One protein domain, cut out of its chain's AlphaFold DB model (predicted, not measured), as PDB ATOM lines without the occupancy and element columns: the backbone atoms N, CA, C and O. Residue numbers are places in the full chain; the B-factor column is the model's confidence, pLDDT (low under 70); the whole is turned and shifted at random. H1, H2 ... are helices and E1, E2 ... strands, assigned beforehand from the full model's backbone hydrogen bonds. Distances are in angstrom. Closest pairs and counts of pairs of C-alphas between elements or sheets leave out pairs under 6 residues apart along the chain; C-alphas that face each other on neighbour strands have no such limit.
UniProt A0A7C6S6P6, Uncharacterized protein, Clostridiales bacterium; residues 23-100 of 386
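AT A GLANCE: This is residues 23 to 100 of the 386 residues of an uncharacterized protein of Clostridiales bacterium (UniProt A0A7C6S6P6). A strongly twisted sheet of four strands, E1 to E4, curls round a single helix, H1, which covers one face, while the other face bears no named helix. At one end of the longest axis, away from the sheet, the two ends of the printed part come together, where residues 23 to 24 pair with residues 97 to 98 of the short strand E5. The printed part has 78 residues, with one named helix and five named strands in the order E1, H1, E2, E3, E4, E5. The sheet is mixed, in the order E1, E2, E3, E4, and the class is mixed, helices and strands. The whole is compact, with a radius of gyration of the C-alphas of 13.2 A and spans of 42 by 29 by 18 A.

IN THESE COORDINATES: Find C-alpha 27 at (197.926, 237.903, 134.411); there E1 begins and runs 6.8 A over residues 27 to 29. H1, residues 32 to 41, begins at C-alpha 32, at (193.480, 242.162, 123.471), and is 14.1 A long. Next come E2, residues 48 to 54, 18.2 A, and E3, residues 63 to 71, 25.0 A. E4, residues 77 to 86, is the longest strand at 26.5 A. E5, residues 97 to 99, runs 6.9 A and ends at C-alpha 99, at (203.706, 241.405, 149.064).

HOW THE PARTS SIT: Begin at the edge strand E1, which is parallel to E2 at 59 degrees, with N 29 and O 53 at 2.9 A. With H1 between them they form a strand-helix-strand unit, two parallel neighbour strands joined through a helix, whose crossover is right-handed. E2, E3 and E4 form a meander, each strand the antiparallel neighbour of the one before. In the hairpin of E2 and E3, look at N 50 and O 67, 2.9 A apart; in the hairpin of E3 and E4, at N 66 and O 82, 2.8 A. H1 is on the sheet, making two layers; its closest C-alphas to E4 are those of Ile 36 and Thr 79, 6.9 A apart, and to E1 those of Phe 29 and Leu 35, 5.8 A. In H1 every O i to N i+4 pair is within hydrogen-bond range. E5 pairs with no named strand and is apart from H1 and E4, among others.

THE WHOLE: Look for the two C-alphas farthest apart at Gly 74 and Tyr 100, 44.2 A from each other. The C-alphas of Leu 23 and Tyr 100, the first and last printed, are 8.3 A apart. The printed part has no cut and no long link. The mean pLDDT of the printed part is 89.1, and residue 43 alone is under 70.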
ATOM      1  N   LEU A  23     203.863 242.507 143.953       93.94
ATOM      2  CA  LEU A  23     203.583 241.575 142.872       93.94
ATOM      3  C   LEU A  23     202.094 241.630 142.499       93.94
ATOM      4  O   LEU A  23     201.259 241.320 143.355       93.94
ATOM      5  N   PRO A  24     201.725 241.968 141.253       93.62
ATOM      6  CA  PRO A  24     200.334 241.896 140.837       93.62
ATOM      7  C   PRO A  24     199.783 240.472 140.856       93.62
ATOM      8  O   PRO A  24     200.500 239.509 140.593       93.62
ATOM      9  N   THR A  25     198.494 240.343 141.159       90.56
ATOM     10  CA  THR A  25     197.787 239.053 141.199       90.56
ATOM     11  C   THR A  25     197.048 238.719 139.900       90.56
ATOM     12  O   THR A  25     196.494 237.629 139.777       90.56
ATOM     13  N   PHE A  26     197.044 239.639 138.933       90.19
ATOM     14  CA  PHE A  26     196.460 239.459 137.603       90.19
ATOM     15  C   PHE A  26     197.500 238.994 136.571       90.19
ATOM     16  O   PHE A  26     198.690 239.292 136.698       90.19
ATOM     17  N   ASN A  27     197.051 238.295 135.523       90.38
ATOM     18  CA  ASN A  27     197.926 237.903 134.411       90.38
ATOM     19  C   ASN A  27     198.207 239.080 133.465       90.38
ATOM     20  O   ASN A  27     197.444 240.047 133.403       90.38
ATOM     21  N   ILE A  28     199.305 238.962 132.716       92.56
ATOM     22  CA  ILE A  28     199.785 239.963 131.760       92.56
ATOM     23  C   ILE A  28     199.662 239.417 130.342       92.56
ATOM     24  O   ILE A  28     200.132 238.308 130.072       92.56
ATOM     25  N   PHE A  29     199.110 240.235 129.456       93.38
ATOM     26  CA  PHE A  29     198.890 239.938 128.046       93.38
ATOM     27  C   PHE A  29     199.516 241.032 127.182       93.38
ATOM     28  O   PHE A  29     199.557 242.199 127.581       93.38
ATOM     29  N   GLU A  30     200.036 240.649 126.022       91.38
ATOM     30  CA  GLU A  30     200.652 241.556 125.056       91.38
ATOM     31  C   GLU A  30     199.619 242.420 124.331       91.38
ATOM     32  O   GLU A  30     199.935 243.557 123.998       91.38
ATOM     33  N   ASP A  31     198.407 241.903 124.110       91.94
ATOM     34  CA  ASP A  31     197.312 242.597 123.433       91.94
ATOM     35  C   ASP A  31     195.935 241.978 123.759       91.94
ATOM     36  O   ASP A  31     195.823 240.967 124.463       91.94
ATOM     37  N   GLU A  32     194.865 242.613 123.265       92.88
ATOM     38  CA  GLU A  32     193.480 242.162 123.471       92.88
ATOM     39  C   GLU A  32     193.222 240.772 122.892       92.88
ATOM     40  O   GLU A  32     192.426 240.017 123.451       92.88
ATOM     41  N   THR A  33     193.907 240.418 121.805       92.25
ATOM     42  CA  THR A  33     193.733 239.126 121.142       92.25
ATOM     43  C   THR A  33     194.264 238.016 122.036       92.25
ATOM     44  O   THR A  33     193.531 237.068 122.289       92.25
ATOM     45  N   GLU A  34     195.478 238.147 122.597       90.81
ATOM     46  CA  GLU A  34     196.042 237.164 123.543       90.81
ATOM     47  C   GLU A  34     195.140 236.989 124.775       90.81
ATOM     48  O   GLU A  34     194.949 235.869 125.257       90.81
ATOM     49  N   LEU A  35     194.563 238.086 125.276       91.00
ATOM     50  CA  LEU A  35     193.645 238.080 126.414       91.00
ATOM     51  C   LEU A  35     192.322 237.366 126.101       91.00
ATOM     52  O   LEU A  35     191.893 236.517 126.886       91.00
ATOM     53  N   ILE A  36     191.684 237.679 124.970       90.62
ATOM     54  CA  ILE A  36     190.437 237.032 124.535       90.62
ATOM     55  C   ILE A  36     190.682 235.546 124.268       90.62
ATOM     56  O   ILE A  36     189.965 234.705 124.803       90.62
ATOM     57  N   ASP A  37     191.757 235.212 123.553       87.88
ATOM     58  CA  ASP A  37     192.180 233.834 123.303       87.88
ATOM     59  C   ASP A  37     192.368 233.043 124.596       87.88
ATOM     60  O   ASP A  37     192.089 231.845 124.660       87.88
ATOM     61  N   PHE A  38     192.932 233.686 125.614       85.69
ATOM     62  CA  PHE A  38     193.118 233.076 126.916       85.69
ATOM     63  C   PHE A  38     191.779 232.851 127.623       85.69
ATOM     64  O   PHE A  38     191.547 231.747 128.108       85.69
ATOM     65  N   ILE A  39     190.892 233.847 127.633       86.50
ATOM     66  CA  ILE A  39     189.540 233.754 128.205       86.50
ATOM     67  C   ILE A  39     188.729 232.630 127.548       86.50
ATOM     68  O   ILE A  39     188.118 231.831 128.255       86.50
ATOM     69  N   ASP A  40     188.770 232.527 126.221       83.06
ATOM     70  CA  ASP A  40     188.012 231.531 125.457       83.06
ATOM     71  C   ASP A  40     188.524 230.103 125.680       83.06
ATOM     72  O   ASP A  40     187.761 229.138 125.618       83.06
ATOM     73  N   LYS A  41     189.826 229.954 125.950       77.19
ATOM     74  CA  LYS A  41     190.463 228.646 126.176       77.19
ATOM     75  C   LYS A  41     190.268 228.120 127.592       77.19
ATOM     76  O   LYS A  41     190.556 226.948 127.828       77.19
ATOM     77  N   VAL A  42     189.851 228.959 128.533       72.81
ATOM     78  CA  VAL A  42     189.744 228.555 129.929       72.81
ATOM     79  C   VAL A  42     188.296 228.276 130.292       72.81
ATOM     80  O   VAL A  42     187.439 229.154 130.208       72.81
ATOM     81  N   GLU A  43     188.035 227.057 130.773       69.44
ATOM     82  CA  GLU A  43     186.732 226.704 131.330       69.44
ATOM     83  C   GLU A  43     186.399 227.637 132.492       69.44
ATOM     84  O   GLU A  43     187.010 227.596 133.562       69.44
ATOM     85  N   SER A  44     185.436 228.517 132.244       70.12
ATOM     86  CA  SER A  44     185.017 229.542 133.184       70.12
ATOM     87  C   SER A  44     183.498 229.506 133.327       70.12
ATOM     88  O   SER A  44     182.792 229.196 132.357       70.12
ATOM     89  N   PRO A  45     182.964 229.800 134.525       78.50
ATOM     90  CA  PRO A  45     181.524 229.916 134.711       78.50
ATOM     91  C   PRO A  45     180.959 230.993 133.772       78.50
ATOM     92  O   PRO A  45     181.664 231.941 133.433       78.50
ATOM     93  N   PRO A  46     179.696 230.886 133.330       79.06
ATOM     94  CA  PRO A  46     179.078 231.967 132.574       79.06
ATOM     95  C   PRO A  46     178.993 233.233 133.440       79.06
ATOM     96  O   PRO A  46     178.715 233.141 134.633       79.06
ATOM     97  N   ASN A  47     179.149 234.406 132.817       85.62
ATOM     98  CA  ASN A  47     178.949 235.718 133.446       85.62
ATOM     99  C   ASN A  47     179.924 235.995 134.598       85.62
ATOM    100  O   ASN A  47     179.525 236.089 135.758       85.62
ATOM    101  N   TYR A  48     181.205 236.155 134.269       87.38
ATOM    102  CA  TYR A  48     182.244 236.485 135.243       87.38
ATOM    103  C   TYR A  48     183.019 237.743 134.851       87.38
ATOM    104  O   TYR A  48     183.034 238.153 133.688       87.38
ATOM    105  N   SER A  49     183.659 238.346 135.855       88.56
ATOM    106  CA  SER A  49     184.589 239.457 135.680       88.56
ATOM    107  C   SER A  49     186.011 238.969 135.914       88.56
ATOM    108  O   SER A  49     186.272 238.232 136.866       88.56
ATOM    109  N   TYR A  50     186.936 239.409 135.072       89.81
ATOM    110  CA  TYR A  50     188.350 239.064 135.167       89.81
ATOM    111  C   TYR A  50     189.215 240.314 135.044       89.81
ATOM    112  O   TYR A  50     188.980 241.146 134.178       89.81
ATOM    113  N   THR A  51     190.205 240.473 135.917       93.06
ATOM    114  CA  THR A  51     191.139 241.605 135.857       93.06
ATOM    115  C   THR A  51     192.452 241.155 135.237       93.06
ATOM    116  O   THR A  51     193.011 240.134 135.637       93.06
ATOM    117  N   ALA A  52     192.960 241.940 134.292       94.56
ATOM    118  CA  ALA A  52     194.189 241.660 133.563       94.56
ATOM    119  C   ALA A  52     195.064 242.912 133.432       94.56
ATOM    120  O   ALA A  52     194.577 244.039 133.537       94.56
ATOM    121  N   LEU A  53     196.352 242.705 133.156       95.31
ATOM    122  CA  LEU A  53     197.242 243.743 132.650       95.31
ATOM    123  C   LEU A  53     197.431 243.559 131.150       95.31
ATOM    124  O   LEU A  53     197.922 242.519 130.717       95.31
ATOM    125  N   LEU A  54     197.096 244.580 130.374       95.38
ATOM    126  CA  LEU A  54     197.300 244.603 128.938       95.38
ATOM    127  C   LEU A  54     198.448 245.541 128.578       95.38
ATOM    128  O   LEU A  54     198.434 246.729 128.920       95.38
ATOM    129  N   LYS A  55     199.451 245.023 127.880       90.50
ATOM    130  CA  LYS A  55     200.526 245.839 127.326       90.50
ATOM    131  C   LYS A  55     199.950 246.552 126.097       90.50
ATOM    132  O   LYS A  55     199.322 245.945 125.252       90.50
ATOM    133  N   ASN A  56     200.098 247.872 126.022       83.50
ATOM    134  CA  ASN A  56     199.700 248.680 124.857       83.50
ATOM    135  C   ASN A  56     198.194 248.730 124.500       83.50
ATOM    136  O   ASN A  56     197.861 248.871 123.325       83.50
ATOM    137  N   TYR A  57     197.285 248.697 125.480       87.00
ATOM    138  CA  TYR A  57     195.857 248.966 125.232       87.00
ATOM    139  C   TYR A  57     195.647 250.380 124.664       87.00
ATOM    140  O   TYR A  57     196.052 251.348 125.307       87.00
ATOM    141  N   ASP A  58     195.040 250.521 123.482       80.06
ATOM    142  CA  ASP A  58     194.758 251.814 122.829       80.06
ATOM    143  C   ASP A  58     195.953 252.793 122.795       80.06
ATOM    144  O   ASP A  58     195.823 253.993 123.047       80.06
ATOM    145  N   ASN A  59     197.162 252.286 122.515       79.69
ATOM    146  CA  ASN A  59     198.427 253.044 122.549       79.69
ATOM    147  C   ASN A  59     198.817 253.605 123.932       79.69
ATOM    148  O   ASN A  59     199.805 254.335 124.063       79.69
ATOM    149  N   GLN A  60     198.090 253.248 124.988       75.06
ATOM    150  CA  GLN A  60     198.478 253.501 126.364       75.06
ATOM    151  C   GLN A  60     199.343 252.340 126.864       75.06
ATOM    152  O   GLN A  60     198.961 251.170 126.822       75.06
ATOM    153  N   LYS A  61     200.544 252.655 127.352       83.88
ATOM    154  CA  LYS A  61     201.444 251.640 127.912       83.88
ATOM    155  C   LYS A  61     200.840 251.052 129.192       83.88
ATOM    156  O   LYS A  61     200.444 251.811 130.069       83.88
ATOM    157  N   ASN A  62     200.839 249.721 129.282       90.75
ATOM    158  CA  ASN A  62     200.515 248.895 130.454       90.75
ATOM    159  C   ASN A  62     199.250 249.330 131.211       90.75
ATOM    160  O   ASN A  62     199.307 250.075 132.188       90.75
ATOM    161  N   CYS A  63     198.095 248.830 130.786       94.81
ATOM    162  CA  CYS A  63     196.802 249.187 131.357       94.81
ATOM    163  C   CYS A  63     196.203 248.030 132.144       94.81
ATOM    164  O   CYS A  63     196.228 246.887 131.697       94.81
ATOM    165  N   ILE A  64     195.623 248.330 133.301       95.44
ATOM    166  CA  ILE A  64     194.760 247.390 134.008       95.44
ATOM    167  C   ILE A  64     193.383 247.482 133.384       95.44
ATOM    168  O   ILE A  64     192.805 248.571 133.294       95.44
ATOM    169  N   VAL A  65     192.860 246.331 132.994       95.81
ATOM    170  CA  VAL A  65     191.549 246.204 132.372       95.81
ATOM    171  C   VAL A  65     190.674 245.244 133.169       95.81
ATOM    172  O   VAL A  65     191.169 244.300 133.791       95.81
ATOM    173  N   SER A  66     189.370 245.502 133.160       95.38
ATOM    174  CA  SER A  66     188.350 244.538 133.560       95.38
ATOM    175  C   SER A  66     187.744 243.911 132.314       95.38
ATOM    176  O   SER A  66     187.427 244.617 131.361       95.38
ATOM    177  N   CYS A  67     187.562 242.603 132.329       94.00
ATOM    178  CA  CYS A  67     186.925 241.843 131.269       94.00
ATOM    179  C   CYS A  67     185.599 241.303 131.784       94.00
ATOM    180  O   CYS A  67     185.591 240.501 132.717       94.00
ATOM    181  N   GLU A  68     184.498 241.714 131.167       94.38
ATOM    182  CA  GLU A  68     183.180 241.134 131.407       94.38
ATOM    183  C   GLU A  68     182.912 240.059 130.357       94.38
ATOM    184  O   GLU A  68     182.809 240.358 129.164       94.38
ATOM    185  N   VAL A  69     182.800 238.806 130.797       90.88
ATOM    186  CA  VAL A  69     182.590 237.660 129.906       90.88
ATOM    187  C   VAL A  69     181.156 237.174 130.042       90.88
ATOM    188  O   VAL A  69     180.761 236.662 131.087       90.88
ATOM    189  N   GLN A  70     180.373 237.316 128.976       91.19
ATOM    190  CA  GLN A  70     178.963 236.928 128.927       91.19
ATOM    191  C   GLN A  70     178.755 235.767 127.960       91.19
ATOM    192  O   GLN A  70     179.270 235.785 126.842       91.19
ATOM    193  N   LYS A  71     177.961 234.771 128.364       87.94
ATOM    194  CA  LYS A  71     177.578 233.658 127.485       87.94
ATOM    195  C   LYS A  71     176.294 234.015 126.743       87.94
ATOM    196  O   LYS A  71     175.255 234.215 127.368       87.94
ATOM    197  N   LYS A  72     176.353 234.088 125.414       87.31
ATOM    198  CA  LYS A  72     175.185 234.367 124.571       87.31
ATOM    199  C   LYS A  72     174.285 233.141 124.422       87.31
ATOM    200  O   LYS A  72     174.735 231.993 124.508       87.31
ATOM    201  N   SER A  73     173.012 233.395 124.117       79.88
ATOM    202  CA  SER A  73     172.056 232.393 123.639       79.88
ATOM    203  C   SER A  73     172.602 231.764 122.352       79.88
ATOM    204  O   SER A  73     172.612 232.405 121.306       79.88
ATOM    205  N   GLY A  74     173.145 230.548 122.450       81.50
ATOM    206  CA  GLY A  74     173.900 229.893 121.370       81.50
ATOM    207  C   GLY A  74     175.269 229.352 121.797       81.50
ATOM    208  O   GLY A  74     175.921 228.666 121.021       81.50
ATOM    209  N   GLY A  75     175.701 229.617 123.034       81.88
ATOM    210  CA  GLY A  75     176.899 229.013 123.622       81.88
ATOM    211  C   GLY A  75     178.201 229.770 123.368       81.88
ATOM    212  O   GLY A  75     179.177 229.483 124.056       81.88
ATOM    213  N   SER A  76     178.210 230.757 122.467       83.81
ATOM    214  CA  SER A  76     179.364 231.631 122.250       83.81
ATOM    215  C   SER A  76     179.583 232.584 123.426       83.81
ATOM    216  O   SER A  76     178.631 233.076 124.042       83.81
ATOM    217  N   LEU A  77     180.852 232.838 123.742       86.31
ATOM    218  CA  LEU A  77     181.251 233.842 124.719       86.31
ATOM    219  C   LEU A  77     181.411 235.196 124.025       86.31
ATOM    220  O   LEU A  77     181.803 235.284 122.862       86.31
ATOM    221  N   THR A  78     181.085 236.263 124.741       90.81
ATOM    222  CA  THR A  78     181.489 237.618 124.379       90.81
ATOM    223  C   THR A  78     182.218 238.267 125.525       90.81
ATOM    224  O   THR A  78     181.700 238.287 126.641       90.81
ATOM    225  N   THR A  79     183.368 238.845 125.209       92.75
ATOM    226  CA  THR A  79     184.235 239.534 126.157       92.75
ATOM    227  C   THR A  79     184.184 241.026 125.871       92.75
ATOM    228  O   THR A  79     184.449 241.454 124.749       92.75
ATOM    229  N   LYS A  80     183.827 241.823 126.877       94.88
ATOM    230  CA  LYS A  80     183.962 243.283 126.839       94.88
ATOM    231  C   LYS A  80     185.131 243.692 127.716       94.88
ATOM    232  O   LYS A  80     185.194 243.284 128.872       94.88
ATOM    233  N   ILE A  81     186.048 244.480 127.165       95.44
ATOM    234  CA  ILE A  81     187.241 244.953 127.865       95.44
ATOM    235  C   ILE A  81     187.012 246.411 128.264       95.44
ATOM    236  O   ILE A  81     186.664 247.248 127.435       95.44
ATOM    237  N   HIS A  82     187.195 246.704 129.545       95.19
ATOM    238  CA  HIS A  82     187.023 248.023 130.136       95.19
ATOM    239  C   HIS A  82     188.343 248.486 130.738       95.19
ATOM    240  O   HIS A  82     188.878 247.849 131.648       95.19
ATOM    241  N   PHE A  83     188.855 249.621 130.271       95.31
ATOM    242  CA  PHE A  83     189.984 250.283 130.911       95.31
ATOM    243  C   PHE A  83     189.631 250.693 132.345       95.31
ATOM    244  O   PHE A  83     188.621 251.356 132.576       95.31
ATOM    245  N   LEU A  84     190.485 250.330 133.303       94.31
ATOM    246  CA  LEU A  84     190.350 250.766 134.694       94.31
ATOM    247  C   LEU A  84     191.337 251.885 135.014       94.31
ATOM    248  O   LEU A  84     190.947 252.949 135.489       94.31
ATOM    249  N   LYS A  85     192.632 251.632 134.790       94.25
ATOM    250  CA  LYS A  85     193.712 252.596 135.034       94.25
ATOM    251  C   LYS A  85     195.014 252.167 134.368       94.25
ATOM    252  O   LYS A  85     195.212 250.992 134.070       94.25
ATOM    253  N   LYS A  86     195.951 253.105 134.235       94.69
ATOM    254  CA  LYS A  86     197.350 252.798 133.905       94.69
ATOM    255  C   LYS A  86     198.026 252.091 135.081       94.69
ATOM    256  O   LYS A  86     197.724 252.386 136.240       94.69
ATOM    257  N   TYR A  87     198.916 251.159 134.771       94.12
ATOM    258  CA  TYR A  87     199.739 250.455 135.743       94.12
ATOM    259  C   TYR A  87     201.182 250.931 135.650       94.12
ATOM    260  O   TYR A  87     201.801 250.857 134.589       94.12
ATOM    261  N   GLU A  88     201.729 251.338 136.789       92.31
ATOM    262  CA  GLU A  88     203.154 251.612 136.927       92.31
ATOM    263  C   GLU A  88     203.879 250.413 137.548       92.31
ATOM    264  O   GLU A  88     203.339 249.694 138.392       92.31
ATOM    265  N   TYR A  89     205.129 250.191 137.142       90.19
ATOM    266  CA  TYR A  89     205.922 249.070 137.648       90.19
ATOM    267  C   TYR A  89     206.051 249.121 139.175       90.19
ATOM    268  O   TYR A  89     206.390 250.159 139.742       90.19
ATOM    269  N   ASN A  90     205.830 247.977 139.828       89.25
ATOM    270  CA  ASN A  90     205.909 247.825 141.281       89.25
ATOM    271  C   ASN A  90     204.916 248.711 142.069       89.25
ATOM    272  O   ASN A  90     205.112 248.973 143.260       89.25
ATOM    273  N   GLN A  91     203.849 249.190 141.426       93.00
ATOM    274  CA  GLN A  91     202.820 249.989 142.081       93.00
ATOM    275  C   GLN A  91     201.953 249.116 142.991       93.00
ATOM    276  O   GLN A  91     201.416 248.098 142.563       93.00
ATOM    277  N   PHE A  92     201.750 249.551 144.236       94.50
ATOM    278  CA  PHE A  92     200.781 248.922 145.131       94.50
ATOM    279  C   PHE A  92     199.349 249.175 144.654       94.50
ATOM    280  O   PHE A  92     198.955 250.309 144.362       94.50
ATOM    281  N   ILE A  93     198.550 248.112 144.612       91.88
ATOM    282  CA  ILE A  93     197.128 248.168 144.283       91.88
ATOM    283  C   ILE A  93     196.382 247.293 145.272       91.88
ATOM    284  O   ILE A  93     196.603 246.082 145.330       91.88
ATOM    285  N   LEU A  94     195.491 247.919 146.035       90.12
ATOM    286  CA  LEU A  94     194.674 247.230 147.021       90.12
ATOM    287  C   LEU A  94     193.937 246.053 146.367       90.12
ATOM    288  O   LEU A  94     193.340 246.216 145.309       90.12
ATOM    289  N   ASN A  95     194.012 244.875 146.990       87.25
ATOM    290  CA  ASN A  95     193.408 243.610 146.543       87.25
ATOM    291  C   ASN A  95     193.917 243.033 145.204       87.25
ATOM    292  O   ASN A  95     193.619 241.883 144.896       87.25
ATOM    293  N   ASN A  96     194.713 243.774 144.428       89.50
ATOM    294  CA  ASN A  96     195.280 243.310 143.154       89.50
ATOM    295  C   ASN A  96     196.803 243.157 143.180       89.50
ATOM    296  O   ASN A  96     197.413 242.829 142.163       89.50
ATOM    297  N   THR A  97     197.428 243.405 144.326       92.56
ATOM    298  CA  THR A  97     198.845 243.139 144.557       92.56
ATOM    299  C   THR A  97     199.022 242.364 145.848       92.56
ATOM    300  O   THR A  97     198.245 242.513 146.791       92.56
ATOM    301  N   LYS A  98     200.058 241.532 145.882       94.31
ATOM    302  CA  LYS A  98     200.518 240.817 147.067       94.31
ATOM    303  C   LYS A  98     201.977 241.159 147.338       94.31
ATOM    304  O   LYS A  98     202.760 241.365 146.414       94.31
ATOM    305  N   GLN A  99     202.334 241.201 148.613       93.88
ATOM    306  CA  GLN A  99     203.706 241.405 149.064       93.88
ATOM    307  C   GLN A  99     204.224 240.141 149.738       93.88
ATOM    308  O   GLN A  99     203.479 239.424 150.411       93.88
ATOM    309  N   TYR A 100     205.517 239.882 149.575       92.31
ATOM    310  CA  TYR A 100     206.177 238.795 150.277       92.31
ATOM    311  C   TYR A 100     206.330 239.123 151.765       92.31
ATOM    312  O   TYR A 100     206.903 240.153 152.138       92.31
TER     313      TYR A 100